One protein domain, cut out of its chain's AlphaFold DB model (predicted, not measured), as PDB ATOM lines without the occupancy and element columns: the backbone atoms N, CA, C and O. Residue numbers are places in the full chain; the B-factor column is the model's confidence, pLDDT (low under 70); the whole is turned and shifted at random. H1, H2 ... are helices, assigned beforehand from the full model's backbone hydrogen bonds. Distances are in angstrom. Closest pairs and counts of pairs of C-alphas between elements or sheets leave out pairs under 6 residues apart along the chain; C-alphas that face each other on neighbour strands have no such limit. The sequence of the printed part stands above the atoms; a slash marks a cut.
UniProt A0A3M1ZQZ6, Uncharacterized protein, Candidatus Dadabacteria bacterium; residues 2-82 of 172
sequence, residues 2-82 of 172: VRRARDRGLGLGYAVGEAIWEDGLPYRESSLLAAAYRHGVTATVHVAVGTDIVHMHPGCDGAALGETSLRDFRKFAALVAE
ATOM      1  N   VAL A   2     -30.878  36.707   3.283       88.62
ATOM      2  CA  VAL A   2     -30.514  35.269   3.401       88.62
ATOM      3  C   VAL A   2     -31.404  34.325   2.578       88.62
ATOM      4  O   VAL A   2     -30.885  33.441   1.906       88.62
ATOM      5  N   ARG A   3     -32.726  34.560   2.530       93.56
ATOM      6  CA  ARG A   3     -33.662  33.806   1.671       93.56
ATOM      7  C   ARG A   3     -33.311  33.928   0.181       93.56
ATOM      8  O   ARG A   3     -33.045  32.926  -0.466       93.56
ATOM      9  N   ARG A   4     -33.178  35.165  -0.320       92.31
ATOM     10  CA  ARG A   4     -32.752  35.462  -1.704       92.31
ATOM     11  C   ARG A   4     -31.399  34.818  -2.037       92.31
ATOM     12  O   ARG A   4     -31.231  34.306  -3.136       92.31
ATOM     13  N   ALA A   5     -30.447  34.838  -1.103       94.12
ATOM     14  CA  ALA A   5     -29.138  34.210  -1.276       94.12
ATOM     15  C   ALA A   5     -29.247  32.680  -1.387       94.12
ATOM     16  O   ALA A   5     -28.697  32.091  -2.319       94.12
ATOM     17  N   ARG A   6     -30.013  32.044  -0.486       96.19
ATOM     18  CA  ARG A   6     -30.305  30.605  -0.526       96.19
ATOM     19  C   ARG A   6     -30.891  30.208  -1.879       96.19
ATOM     20  O   ARG A   6     -30.326  29.329  -2.532       96.19
ATOM     21  N   ASP A   7     -31.963  30.880  -2.295       96.19
ATOM     22  CA  ASP A   7     -32.728  30.556  -3.507       96.19
ATOM     23  C   ASP A   7     -31.880  30.700  -4.782       96.19
ATOM     24  O   ASP A   7     -32.066  29.963  -5.744       96.19
ATOM     25  N   ARG A   8     -30.885  31.599  -4.769       96.75
ATOM     26  CA  ARG A   8     -29.946  31.824  -5.881       96.75
ATOM     27  C   ARG A   8     -28.690  30.952  -5.855       96.75
ATOM     28  O   ARG A   8     -27.796  31.170  -6.665       96.75
ATOM     29  N   GLY A   9     -28.556  30.010  -4.925       96.44
ATOM     30  CA  GLY A   9     -27.331  29.198  -4.868       96.44
ATOM     31  C   GLY A   9     -26.120  29.922  -4.253       96.44
ATOM     32  O   GLY A   9     -25.007  29.407  -4.306       96.44
ATOM     33  N   LEU A  10     -26.303  31.101  -3.648       97.12
ATOM     34  CA  LEU A  10     -25.203  31.953  -3.193       97.12
ATOM     35  C   LEU A  10     -24.814  31.685  -1.737       97.12
ATOM     36  O   LEU A  10     -25.618  31.219  -0.927       97.12
ATOM     37  N   GLY A  11     -23.555  31.994  -1.436       97.75
ATOM     38  CA  GLY A  11     -23.050  32.135  -0.075       97.75
ATOM     39  C   GLY A  11     -23.360  33.528   0.475       97.75
ATOM     40  O   GLY A  11     -23.670  34.446  -0.292       97.75
ATOM     41  N   LEU A  12     -23.335  33.679   1.797       97.00
ATOM     42  CA  LEU A  12     -23.807  34.885   2.465       97.00
ATOM     43  C   LEU A  12     -22.902  36.094   2.190       97.00
ATOM     44  O   LEU A  12     -23.423  37.159   1.872       97.00
ATOM     45  N   GLY A  13     -21.578  35.928   2.243       97.19
ATOM     46  CA  GLY A  13     -20.621  37.023   2.030       97.19
ATOM     47  C   GLY A  13     -20.769  37.687   0.663       97.19
ATOM     48  O   GLY A  13     -20.940  38.904   0.582       97.19
ATOM     49  N   TYR A  14     -20.820  36.881  -0.400       97.69
ATOM     50  CA  TYR A  14     -21.091  37.371  -1.754       97.69
ATOM     51  C   TYR A  14     -22.454  38.070  -1.848       97.69
ATOM     52  O   TYR A  14     -22.543  39.178  -2.365       97.69
ATOM     53  N   ALA A  15     -23.520  37.445  -1.334       97.38
ATOM     54  CA  ALA A  15     -24.872  37.989  -1.461       97.38
ATOM     55  C   ALA A  15     -25.059  39.318  -0.710       97.38
ATOM     56  O   ALA A  15     -25.840  40.159  -1.148       97.38
ATOM     57  N   VAL A  16     -24.357  39.509   0.412       96.38
ATOM     58  CA  VAL A  16     -24.326  40.785   1.141       96.38
ATOM     59  C   VAL A  16     -23.581  41.842   0.329       96.38
ATOM     60  O   VAL A  16     -24.098  42.941   0.156       96.38
ATOM     61  N   GLY A  17     -22.385  41.517  -0.171       97.69
ATOM     62  CA  GLY A  17     -21.572  42.446  -0.958       97.69
ATOM     63  C   GLY A  17     -22.284  42.928  -2.220       97.69
ATOM     64  O   GLY A  17     -22.355  44.131  -2.465       97.69
ATOM     65  N   GLU A  18     -22.885  41.991  -2.954       97.62
ATOM     66  CA  GLU A  18     -23.706  42.271  -4.132       97.62
ATOM     67  C   GLU A  18     -24.896  43.169  -3.779       97.62
ATOM     68  O   GLU A  18     -25.086  44.197  -4.416       97.62
ATOM     69  N   ALA A  19     -25.667  42.843  -2.734       96.69
ATOM     70  CA  ALA A  19     -26.820  43.655  -2.345       96.69
ATOM     71  C   ALA A  19     -26.420  45.082  -1.939       96.69
ATOM     72  O   ALA A  19     -27.054  46.038  -2.370       96.69
ATOM     73  N   ILE A  20     -25.346  45.253  -1.155       97.56
ATOM     74  CA  ILE A  20     -24.866  46.589  -0.763       97.56
ATOM     75  C   ILE A  20     -24.504  47.423  -1.997       97.56
ATOM     76  O   ILE A  20     -24.802  48.620  -2.041       97.56
ATOM     77  N   TRP A  21     -23.852  46.808  -2.985       97.94
ATOM     78  CA  TRP A  21     -23.395  47.511  -4.174       97.94
ATOM     79  C   TRP A  21     -24.524  47.802  -5.167       97.94
ATOM     80  O   TRP A  21     -24.731  48.966  -5.524       97.94
ATOM     81  N   GLU A  22     -25.256  46.766  -5.580       97.25
ATOM     82  CA  GLU A  22     -26.282  46.819  -6.627       97.25
ATOM     83  C   GLU A  22     -27.538  47.570  -6.176       97.25
ATOM     84  O   GLU A  22     -28.087  48.357  -6.945       97.25
ATOM     85  N   ASP A  23     -27.957  47.419  -4.913       96.88
ATOM     86  CA  ASP A  23     -29.126  48.137  -4.385       96.88
ATOM     87  C   ASP A  23     -28.791  49.613  -4.053       96.88
ATOM     88  O   ASP A  23     -29.653  50.365  -3.597       96.88
ATOM     89  N   GLY A  24     -27.541  50.051  -4.273       96.75
ATOM     90  CA  GLY A  24     -27.134  51.451  -4.132       96.75
ATOM     91  C   GLY A  24     -27.196  51.979  -2.697       96.75
ATOM     92  O   GLY A  24     -27.540  53.142  -2.490       96.75
ATOM     93  N   LEU A  25     -26.890  51.139  -1.699       96.81
ATOM     94  CA  LEU A  25     -27.049  51.515  -0.293       96.81
ATOM     95  C   LEU A  25     -26.110  52.673   0.112       96.81
ATOM     96  O   LEU A  25     -24.995  52.789  -0.416       96.81
ATOM     97  N   PRO A  26     -26.512  53.517   1.085       97.50
ATOM     98  CA  PRO A  26     -25.648  54.568   1.614       97.50
ATOM     99  C   PRO A  26     -24.298  54.017   2.084       97.50
ATOM    100  O   PRO A  26     -24.232  52.961   2.712       97.50
ATOM    101  N   TYR A  27     -23.223  54.751   1.791       97.00
ATOM    102  CA  TYR A  27     -21.845  54.398   2.163       97.00
ATOM    103  C   TYR A  27     -21.329  53.068   1.586       97.00
ATOM    104  O   TYR A  27     -20.358  52.513   2.102       97.00
ATOM    105  N   ARG A  28     -21.912  52.561   0.486       97.25
ATOM    106  CA  ARG A  28     -21.456  51.318  -0.169       97.25
ATOM    107  C   ARG A  28     -19.962  51.300  -0.522       97.25
ATOM    108  O   ARG A  28     -19.351  50.241  -0.458       97.25
ATOM    109  N   GLU A  29     -19.369  52.453  -0.835       96.94
ATOM    110  CA  GLU A  29     -17.931  52.599  -1.133       96.94
ATOM    111  C   GLU A  29     -17.038  52.308   0.087       96.94
ATOM    112  O   GLU A  29     -15.878  51.946  -0.069       96.94
ATOM    113  N   SER A  30     -17.569  52.438   1.306       97.25
ATOM    114  CA  SER A  30     -16.850  52.166   2.557       97.25
ATOM    115  C   SER A  30     -17.027  50.725   3.055       97.25
ATOM    116  O   SER A  30     -16.473  50.358   4.088       97.25
ATOM    117  N   SER A  31     -17.817  49.901   2.359       97.69
ATOM    118  CA  SER A  31     -18.097  48.522   2.767       97.69
ATOM    119  C   SER A  31     -17.072  47.544   2.198       97.69
ATOM    120  O   SER A  31     -16.954  47.391   0.982       97.69
ATOM    121  N   LEU A  32     -16.403  46.791   3.079       96.50
ATOM    122  CA  LEU A  32     -15.456  45.741   2.687       96.50
ATOM    123  C   LEU A  32     -16.114  44.647   1.831       96.50
ATOM    124  O   LEU A  32     -15.524  44.182   0.861       96.50
ATOM    125  N   LEU A  33     -17.350  44.251   2.157       97.62
ATOM    126  CA  LEU A  33     -18.069  43.223   1.398       97.62
ATOM    127  C   LEU A  33     -18.485  43.729   0.012       97.62
ATOM    128  O   LEU A  33     -18.419  42.973  -0.954       97.62
ATOM    129  N   ALA A  34     -18.873  45.004  -0.104       98.19
ATOM    130  CA  ALA A  34     -19.174  45.605  -1.401       98.19
ATOM    131  C   ALA A  34     -17.911  45.738  -2.262       98.19
ATOM    132  O   ALA A  34     -17.936  45.400  -3.443       98.19
ATOM    133  N   ALA A  35     -16.792  46.162  -1.667       98.25
ATOM    134  CA  ALA A  35     -15.500  46.206  -2.345       98.25
ATOM    135  C   ALA A  35     -15.074  44.811  -2.831       98.25
ATOM    136  O   ALA A  35     -14.697  44.659  -3.991       98.25
ATOM    137  N   ALA A  36     -15.212  43.778  -1.992       98.12
ATOM    138  CA  ALA A  36     -14.903  42.405  -2.380       98.12
ATOM    139  C   ALA A  36     -15.732  41.951  -3.593       98.12
ATOM    140  O   ALA A  36     -15.170  41.452  -4.565       98.12
ATOM    141  N   TYR A  37     -17.045  42.215  -3.583       98.06
ATOM    142  CA  TYR A  37     -17.923  41.940  -4.722       98.06
ATOM    143  C   TYR A  37     -17.457  42.652  -6.004       98.06
ATOM    144  O   TYR A  37     -17.266  42.002  -7.030       98.06
ATOM    145  N   ARG A  38     -17.196  43.963  -5.941       97.75
ATOM    146  CA  ARG A  38     -16.752  44.753  -7.106       97.75
ATOM    147  C   ARG A  38     -15.437  44.287  -7.708       97.75
ATOM    148  O   ARG A  38     -15.260  44.368  -8.918       97.75
ATOM    149  N   HIS A  39     -14.500  43.882  -6.858       97.81
ATOM    150  CA  HIS A  39     -13.163  43.478  -7.275       97.81
ATOM    151  C   HIS A  39     -13.067  41.977  -7.579       97.81
ATOM    152  O   HIS A  39     -11.976  41.484  -7.849       97.81
ATOM    153  N   GLY A  40     -14.184  41.239  -7.534       96.94
ATOM    154  CA  GLY A  40     -14.191  39.793  -7.760       96.94
ATOM    155  C   GLY A  40     -13.441  38.999  -6.685       96.94
ATOM    156  O   GLY A  40     -13.059  37.853  -6.916       96.94
ATOM    157  N   VAL A  41     -13.219  39.590  -5.508       97.62
ATOM    158  CA  VAL A  41     -12.568  38.934  -4.372       97.62
ATOM    159  C   VAL A  41     -13.600  38.089  -3.636       97.62
ATOM    160  O   VAL A  41     -14.691  38.549  -3.294       97.62
ATOM    161  N   THR A  42     -13.261  36.829  -3.364       97.12
ATOM    162  CA  THR A  42     -14.164  35.933  -2.637       97.12
ATOM    163  C   THR A  42     -14.308  36.387  -1.187       97.12
ATOM    164  O   THR A  42     -13.340  36.382  -0.431       97.12
ATOM    165  N   ALA A  43     -15.534  36.721  -0.787       97.94
ATOM    166  CA  ALA A  43     -15.897  36.990   0.599       97.94
ATOM    167  C   ALA A  43     -16.844  35.907   1.126       97.94
ATOM    168  O   ALA A  43     -17.858  35.591   0.493       97.94
ATOM    169  N   THR A  44     -16.530  35.375   2.304       98.25
ATOM    170  CA  THR A  44     -17.335  34.381   3.021       98.25
ATOM    171  C   THR A  44     -17.752  34.924   4.383       98.25
ATOM    172  O   THR A  44     -17.010  35.665   5.026       98.25
ATOM    173  N   VAL A  45     -18.951  34.566   4.839       97.44
ATOM    174  CA  VAL A  45     -19.463  34.897   6.171       97.44
ATOM    175  C   VAL A  45     -19.813  33.600   6.891       97.44
ATOM    176  O   VAL A  45     -20.693  32.849   6.471       97.44
ATOM    177  N   HIS A  46     -19.120  33.344   7.999       97.50
ATOM    178  CA  HIS A  46     -19.307  32.149   8.818       97.50
ATOM    179  C   HIS A  46     -20.134  32.498  10.049       97.50
ATOM    180  O   HIS A  46     -19.614  32.999  11.044       97.50
ATOM    181  N   VAL A  47     -21.437  32.252   9.955       96.69
ATOM    182  CA  VAL A  47     -22.392  32.659  10.985       96.69
ATOM    183  C   VAL A  47     -22.219  31.829  12.255       96.69
ATOM    184  O   VAL A  47     -22.300  30.599  12.216       96.69
ATOM    185  N   ALA A  48     -22.054  32.510  13.389       95.56
ATOM    186  CA  ALA A  48     -22.178  31.917  14.712       95.56
ATOM    187  C   ALA A  48     -23.599  32.177  15.239       95.56
ATOM    188  O   ALA A  48     -23.975  33.283  15.619       95.56
ATOM    189  N   VAL A  49     -24.443  31.147  15.207       95.31
ATOM    190  CA  VAL A  49     -25.857  31.295  15.575       95.31
ATOM    191  C   VAL A  49     -25.977  31.776  17.024       95.31
ATOM    192  O   VAL A  49     -25.393  31.190  17.932       95.31
ATOM    193  N   GLY A  50     -26.743  32.849  17.227       94.62
ATOM    194  CA  GLY A  50     -26.928  33.498  18.526       94.62
ATOM    195  C   GLY A  50     -25.941  34.628  18.846       94.62
ATOM    196  O   GLY A  50     -26.175  35.338  19.818       94.62
ATOM    197  N   THR A  51     -24.890  34.851  18.044       93.75
ATOM    198  CA  THR A  51     -23.959  35.983  18.252       93.75
ATOM    199  C   THR A  51     -24.389  37.239  17.510       93.75
ATOM    200  O   THR A  51     -24.248  38.347  18.020       93.75
ATOM    201  N   ASP A  52     -24.925  37.068  16.302       91.19
ATOM    202  CA  ASP A  52     -25.211  38.197  15.421       91.19
ATOM    203  C   ASP A  52     -26.592  38.796  15.709       91.19
ATOM    204  O   ASP A  52     -27.569  38.072  15.918       91.19
ATOM    205  N   ILE A  53     -26.697  40.127  15.640       90.19
ATOM    206  CA  ILE A  53     -27.934  40.877  15.932       90.19
ATOM    207  C   ILE A  53     -29.108  40.419  15.054       90.19
ATOM    208  O   ILE A  53     -30.253  40.381  15.503       90.19
ATOM    209  N   VAL A  54     -28.832  40.008  13.813       90.44
ATOM    210  CA  VAL A  54     -29.860  39.554  12.864       90.44
ATOM    211  C   VAL A  54     -30.654  38.345  13.373       90.44
ATOM    212  O   VAL A  54     -31.810  38.175  12.988       90.44
ATOM    213  N   HIS A  55     -30.086  37.536  14.273       94.25
ATOM    214  CA  HIS A  55     -30.764  36.369  14.839       94.25
ATOM    215  C   HIS A  55     -31.971  36.730  15.712       94.25
ATOM    216  O   HIS A  55     -32.866  35.906  15.868       94.25
ATOM    217  N   MET A  56     -32.018  37.952  16.251       93.75
ATOM    218  CA  MET A  56     -33.135  38.426  17.076       93.75
ATOM    219  C   MET A  56     -34.340  38.865  16.232       93.75
ATOM    220  O   MET A  56     -35.440  39.036  16.754       93.75
ATOM    221  N   HIS A  57     -34.150  39.079  14.928       93.56
ATOM    222  CA  HIS A  57     -35.207  39.569  14.055       93.56
ATOM    223  C   HIS A  57     -36.221  38.446  13.754       93.56
ATOM    224  O   HIS A  57     -35.814  37.379  13.294       93.56
ATOM    225  N   PRO A  58     -37.544  38.674  13.892       93.06
ATOM    226  CA  PRO A  58     -38.562  37.629  13.702       93.06
ATOM    227  C   PRO A  58     -38.576  37.049  12.281       93.06
ATOM    228  O   PRO A  58     -38.973  35.915  12.050       93.06
ATOM    229  N   GLY A  59     -38.115  37.833  11.306       92.12
ATOM    230  CA  GLY A  59     -37.961  37.397   9.921       92.12
ATOM    231  C   GLY A  59     -36.710  36.559   9.629       92.12
ATOM    232  O   GLY A  59     -36.513  36.228   8.456       92.12
ATOM    233  N   CYS A  60     -35.862  36.267  10.625       93.12
ATOM    234  CA  CYS A  60     -34.660  35.452  10.460       93.12
ATOM    235  C   CYS A  60     -35.035  34.016  10.064       93.12
ATOM    236  O   CYS A  60     -35.811  33.347  10.740       93.12
ATOM    237  N   ASP A  61     -34.496  33.550   8.939       95.62
ATOM    238  CA  ASP A  61     -34.723  32.198   8.426       95.62
ATOM    239  C   ASP A  61     -33.492  31.345   8.728       95.62
ATOM    240  O   ASP A  61     -32.466  31.472   8.055       95.62
ATOM    241  N   GLY A  62     -33.598  30.491   9.747       95.31
ATOM    242  CA  GLY A  62     -32.499  29.630  10.186       95.31
ATOM    243  C   GLY A  62     -32.037  28.638   9.117       95.31
ATOM    244  O   GLY A  62     -30.841  28.368   9.018       95.31
ATOM    245  N   ALA A  63     -32.948  28.148   8.269       96.31
ATOM    246  CA  ALA A  63     -32.594  27.237   7.183       96.31
ATOM    247  C   ALA A  63     -31.785  27.965   6.102       96.31
ATOM    248  O   ALA A  63     -30.745  27.477   5.663       96.31
ATOM    249  N   ALA A  64     -32.220  29.164   5.706       96.69
ATOM    250  CA  ALA A  64     -31.474  29.984   4.755       96.69
ATOM    251  C   ALA A  64     -30.112  30.427   5.310       96.69
ATOM    252  O   ALA A  64     -29.111  30.415   4.593       96.69
ATOM    253  N   LEU A  65     -30.059  30.790   6.588       96.38
ATOM    254  CA  LEU A  65     -28.837  31.205   7.263       96.38
ATOM    255  C   LEU A  65     -27.816  30.063   7.368       96.38
ATOM    256  O   LEU A  65     -26.662  30.239   6.980       96.38
ATOM    257  N   GLY A  66     -28.249  28.876   7.800       96.69
ATOM    258  CA  GLY A  66     -27.395  27.689   7.849       96.69
ATOM    259  C   GLY A  66     -26.885  27.269   6.469       96.69
ATOM    260  O   GLY A  66     -25.686  27.052   6.304       96.69
ATOM    261  N   GLU A  67     -27.762  27.223   5.461       98.00
ATOM    262  CA  GLU A  67     -27.385  26.839   4.092       98.00
ATOM    263  C   GLU A  67     -26.368  27.814   3.482       98.00
ATOM    264  O   GLU A  67     -25.344  27.399   2.940       98.00
ATOM    265  N   THR A  68     -26.615  29.122   3.588       97.94
ATOM    266  CA  THR A  68     -25.710  30.144   3.032       97.94
ATOM    267  C   THR A  68     -24.356  30.181   3.753       97.94
ATOM    268  O   THR A  68     -23.328  30.283   3.083       97.94
ATOM    269  N   SER A  69     -24.332  30.010   5.081       97.75
ATOM    270  CA  SER A  69     -23.096  29.890   5.875       97.75
ATOM    271  C   SER A  69     -22.303  28.623   5.521       97.75
ATOM    272  O   SER A  69     -21.083  28.661   5.358       97.75
ATOM    273  N   LEU A  70     -22.984  27.488   5.318       98.31
ATOM    274  CA  LEU A  70     -22.338  26.236   4.917       98.31
ATOM    275  C   LEU A  70     -21.752  26.314   3.498       98.31
ATOM    276  O   LEU A  70     -20.679  25.766   3.240       98.31
ATOM    277  N   ARG A  71     -22.418  27.014   2.574       98.38
ATOM    278  CA  ARG A  71     -21.861  27.310   1.242       98.38
ATOM    279  C   ARG A  71     -20.588  28.138   1.338       98.38
ATOM    280  O   ARG A  71     -19.606  27.808   0.676       98.38
ATOM    281  N   ASP A  72     -20.590  29.161   2.180       98.56
ATOM    282  CA  ASP A  72     -19.407  29.975   2.448       98.56
ATOM    283  C   ASP A  72     -18.274  29.149   3.068       98.56
ATOM    284  O   ASP A  72     -17.132  29.259   2.631       98.56
ATOM    285  N   PHE A  73     -18.576  28.238   3.999       98.75
ATOM    286  CA  PHE A  73     -17.593  27.277   4.511       98.75
ATOM    287  C   PHE A  73     -16.983  26.412   3.403       98.75
ATOM    288  O   PHE A  73     -15.765  26.268   3.349       98.75
ATOM    289  N   ARG A  74     -17.797  25.864   2.493       98.38
ATOM    290  CA  ARG A  74     -17.302  25.042   1.375       98.38
ATOM    291  C   ARG A  74     -16.410  25.841   0.424       98.38
ATOM    292  O   ARG A  74     -15.370  25.333   0.015       98.38
ATOM    293  N   LYS A  75     -16.780  27.086   0.109       98.25
ATOM    294  CA  LYS A  75     -15.948  27.994  -0.698       98.25
ATOM    295  C   LYS A  75     -14.619  28.289  -0.011       98.25
ATOM    296  O   LYS A  75     -13.571  28.170  -0.633       98.25
ATOM    297  N   PHE A  76     -14.654  28.609   1.279       98.62
ATOM    298  CA  PHE A  76     -13.442  28.842   2.054       98.62
ATOM    299  C   PHE A  76     -12.555  27.591   2.129       98.62
ATOM    300  O   PHE A  76     -11.347  27.686   1.956       98.62
ATOM    301  N   ALA A  77     -13.137  26.400   2.301       98.56
ATOM    302  CA  ALA A  77     -12.390  25.144   2.275       98.56
ATOM    303  C   ALA A  77     -11.726  24.869   0.917       98.56
ATOM    304  O   ALA A  77     -10.610  24.354   0.894       98.56
ATOM    305  N   ALA A  78     -12.369  25.244  -0.193       98.12
ATOM    306  CA  ALA A  78     -11.759  25.171  -1.518       98.12
ATOM    307  C   ALA A  78     -10.546  26.110  -1.645       98.12
ATOM    308  O   ALA A  78      -9.513  25.683  -2.144       98.12
ATOM    309  N   LEU A  79     -10.620  27.335  -1.109       97.94
ATOM    310  CA  LEU A  79      -9.462  28.241  -1.056       97.94
ATOM    311  C   LEU A  79      -8.338  27.681  -0.171       97.94
ATOM    312  O   LEU A  79      -7.168  27.727  -0.534       97.94
ATOM    313  N   VAL A  80      -8.680  27.094   0.981       98.25
ATOM    314  CA  VAL A  80      -7.691  26.464   1.872       98.25
ATOM    315  C   VAL A  80      -7.024  25.246   1.218       98.25
ATOM    316  O   VAL A  80      -5.866  24.960   1.504       98.25
ATOM    317  N   ALA A  81      -7.706  24.551   0.305       98.19
ATOM    318  CA  ALA A  81      -7.131  23.463  -0.489       98.19
ATOM    319  C   ALA A  81      -6.076  23.912  -1.521       98.19
ATOM    320  O   ALA A  81      -5.458  23.055  -2.162       98.19
ATOM    321  N   GLU A  82      -5.884  25.223  -1.683       97.69
ATOM    322  CA  GLU A  82      -4.868  25.866  -2.526       97.69
ATOM    323  C   GLU A  82      -3.857  26.671  -1.688       97.69
ATOM    324  O   GLU A  82      -3.072  27.441  -2.227       97.69
TER     325      GLU A  82
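AT A GLANCE: This is residues 2 to 82 of the 172 residues of an uncharacterized protein of Candidatus Dadabacteria bacterium (UniProt A0A3M1ZQZ6). Short helix H2 forms the middle of this model, with H3 packed crosswise on it and the beginning of H2 meeting the long helix H5 end-on, while H1 packs crosswise near that junction. The second half of H5 runs on past these helices, and small H4 lies off the helical core on a long looping stretch. The 81 printed residues include, in order, H1, H2, H3, H4 and H5, with no named strand; the class is all helix. The whole is compact, with a radius of gyration of the C-alphas of 12.7 A and spans of 36 by 31 by 23 A.

IN THESE COORDINATES: Find C-alpha 2 at (-30.514, 35.269, 3.401), where H1, residues 2 to 7, begins. H2, residues 12 to 22, measures 15.2 A; H3 holds residues 32 to 38 and H4 residues 53 to 56. H5, residues 62 to 80, runs 26.4 A to C-alpha 80 at (-7.691, 26.464, 1.872).

HOW THE PARTS SIT: Start at the hub, H2. It touches H1, closest at C-alphas 5 and 15, 5.7 A apart, about perpendicular at 82 degrees. It touches H3, closest at C-alphas 17 and 34, 4.0 A apart, only just about perpendicular at 71 degrees. Residues 65 to 72 of H5 touch it, closest at C-alphas 12 and 68, 5.1 A apart. Residues 64 to 68 of H5 touch H1, closest at C-alphas 3 and 64, 5.4 A apart. H4 touches no helix. In H1, H2, H3 and H5 every O i to N i+4 pair is within hydrogen-bond range; H4 is too short for such a pair.

THE WHOLE: The farthest C-alphas, Pro 58 and Glu 82, are 39.2 A apart. The printed part has no cut; the link from H3 to H4 is long, 14 residues. No printed residue is under pLDDT 70.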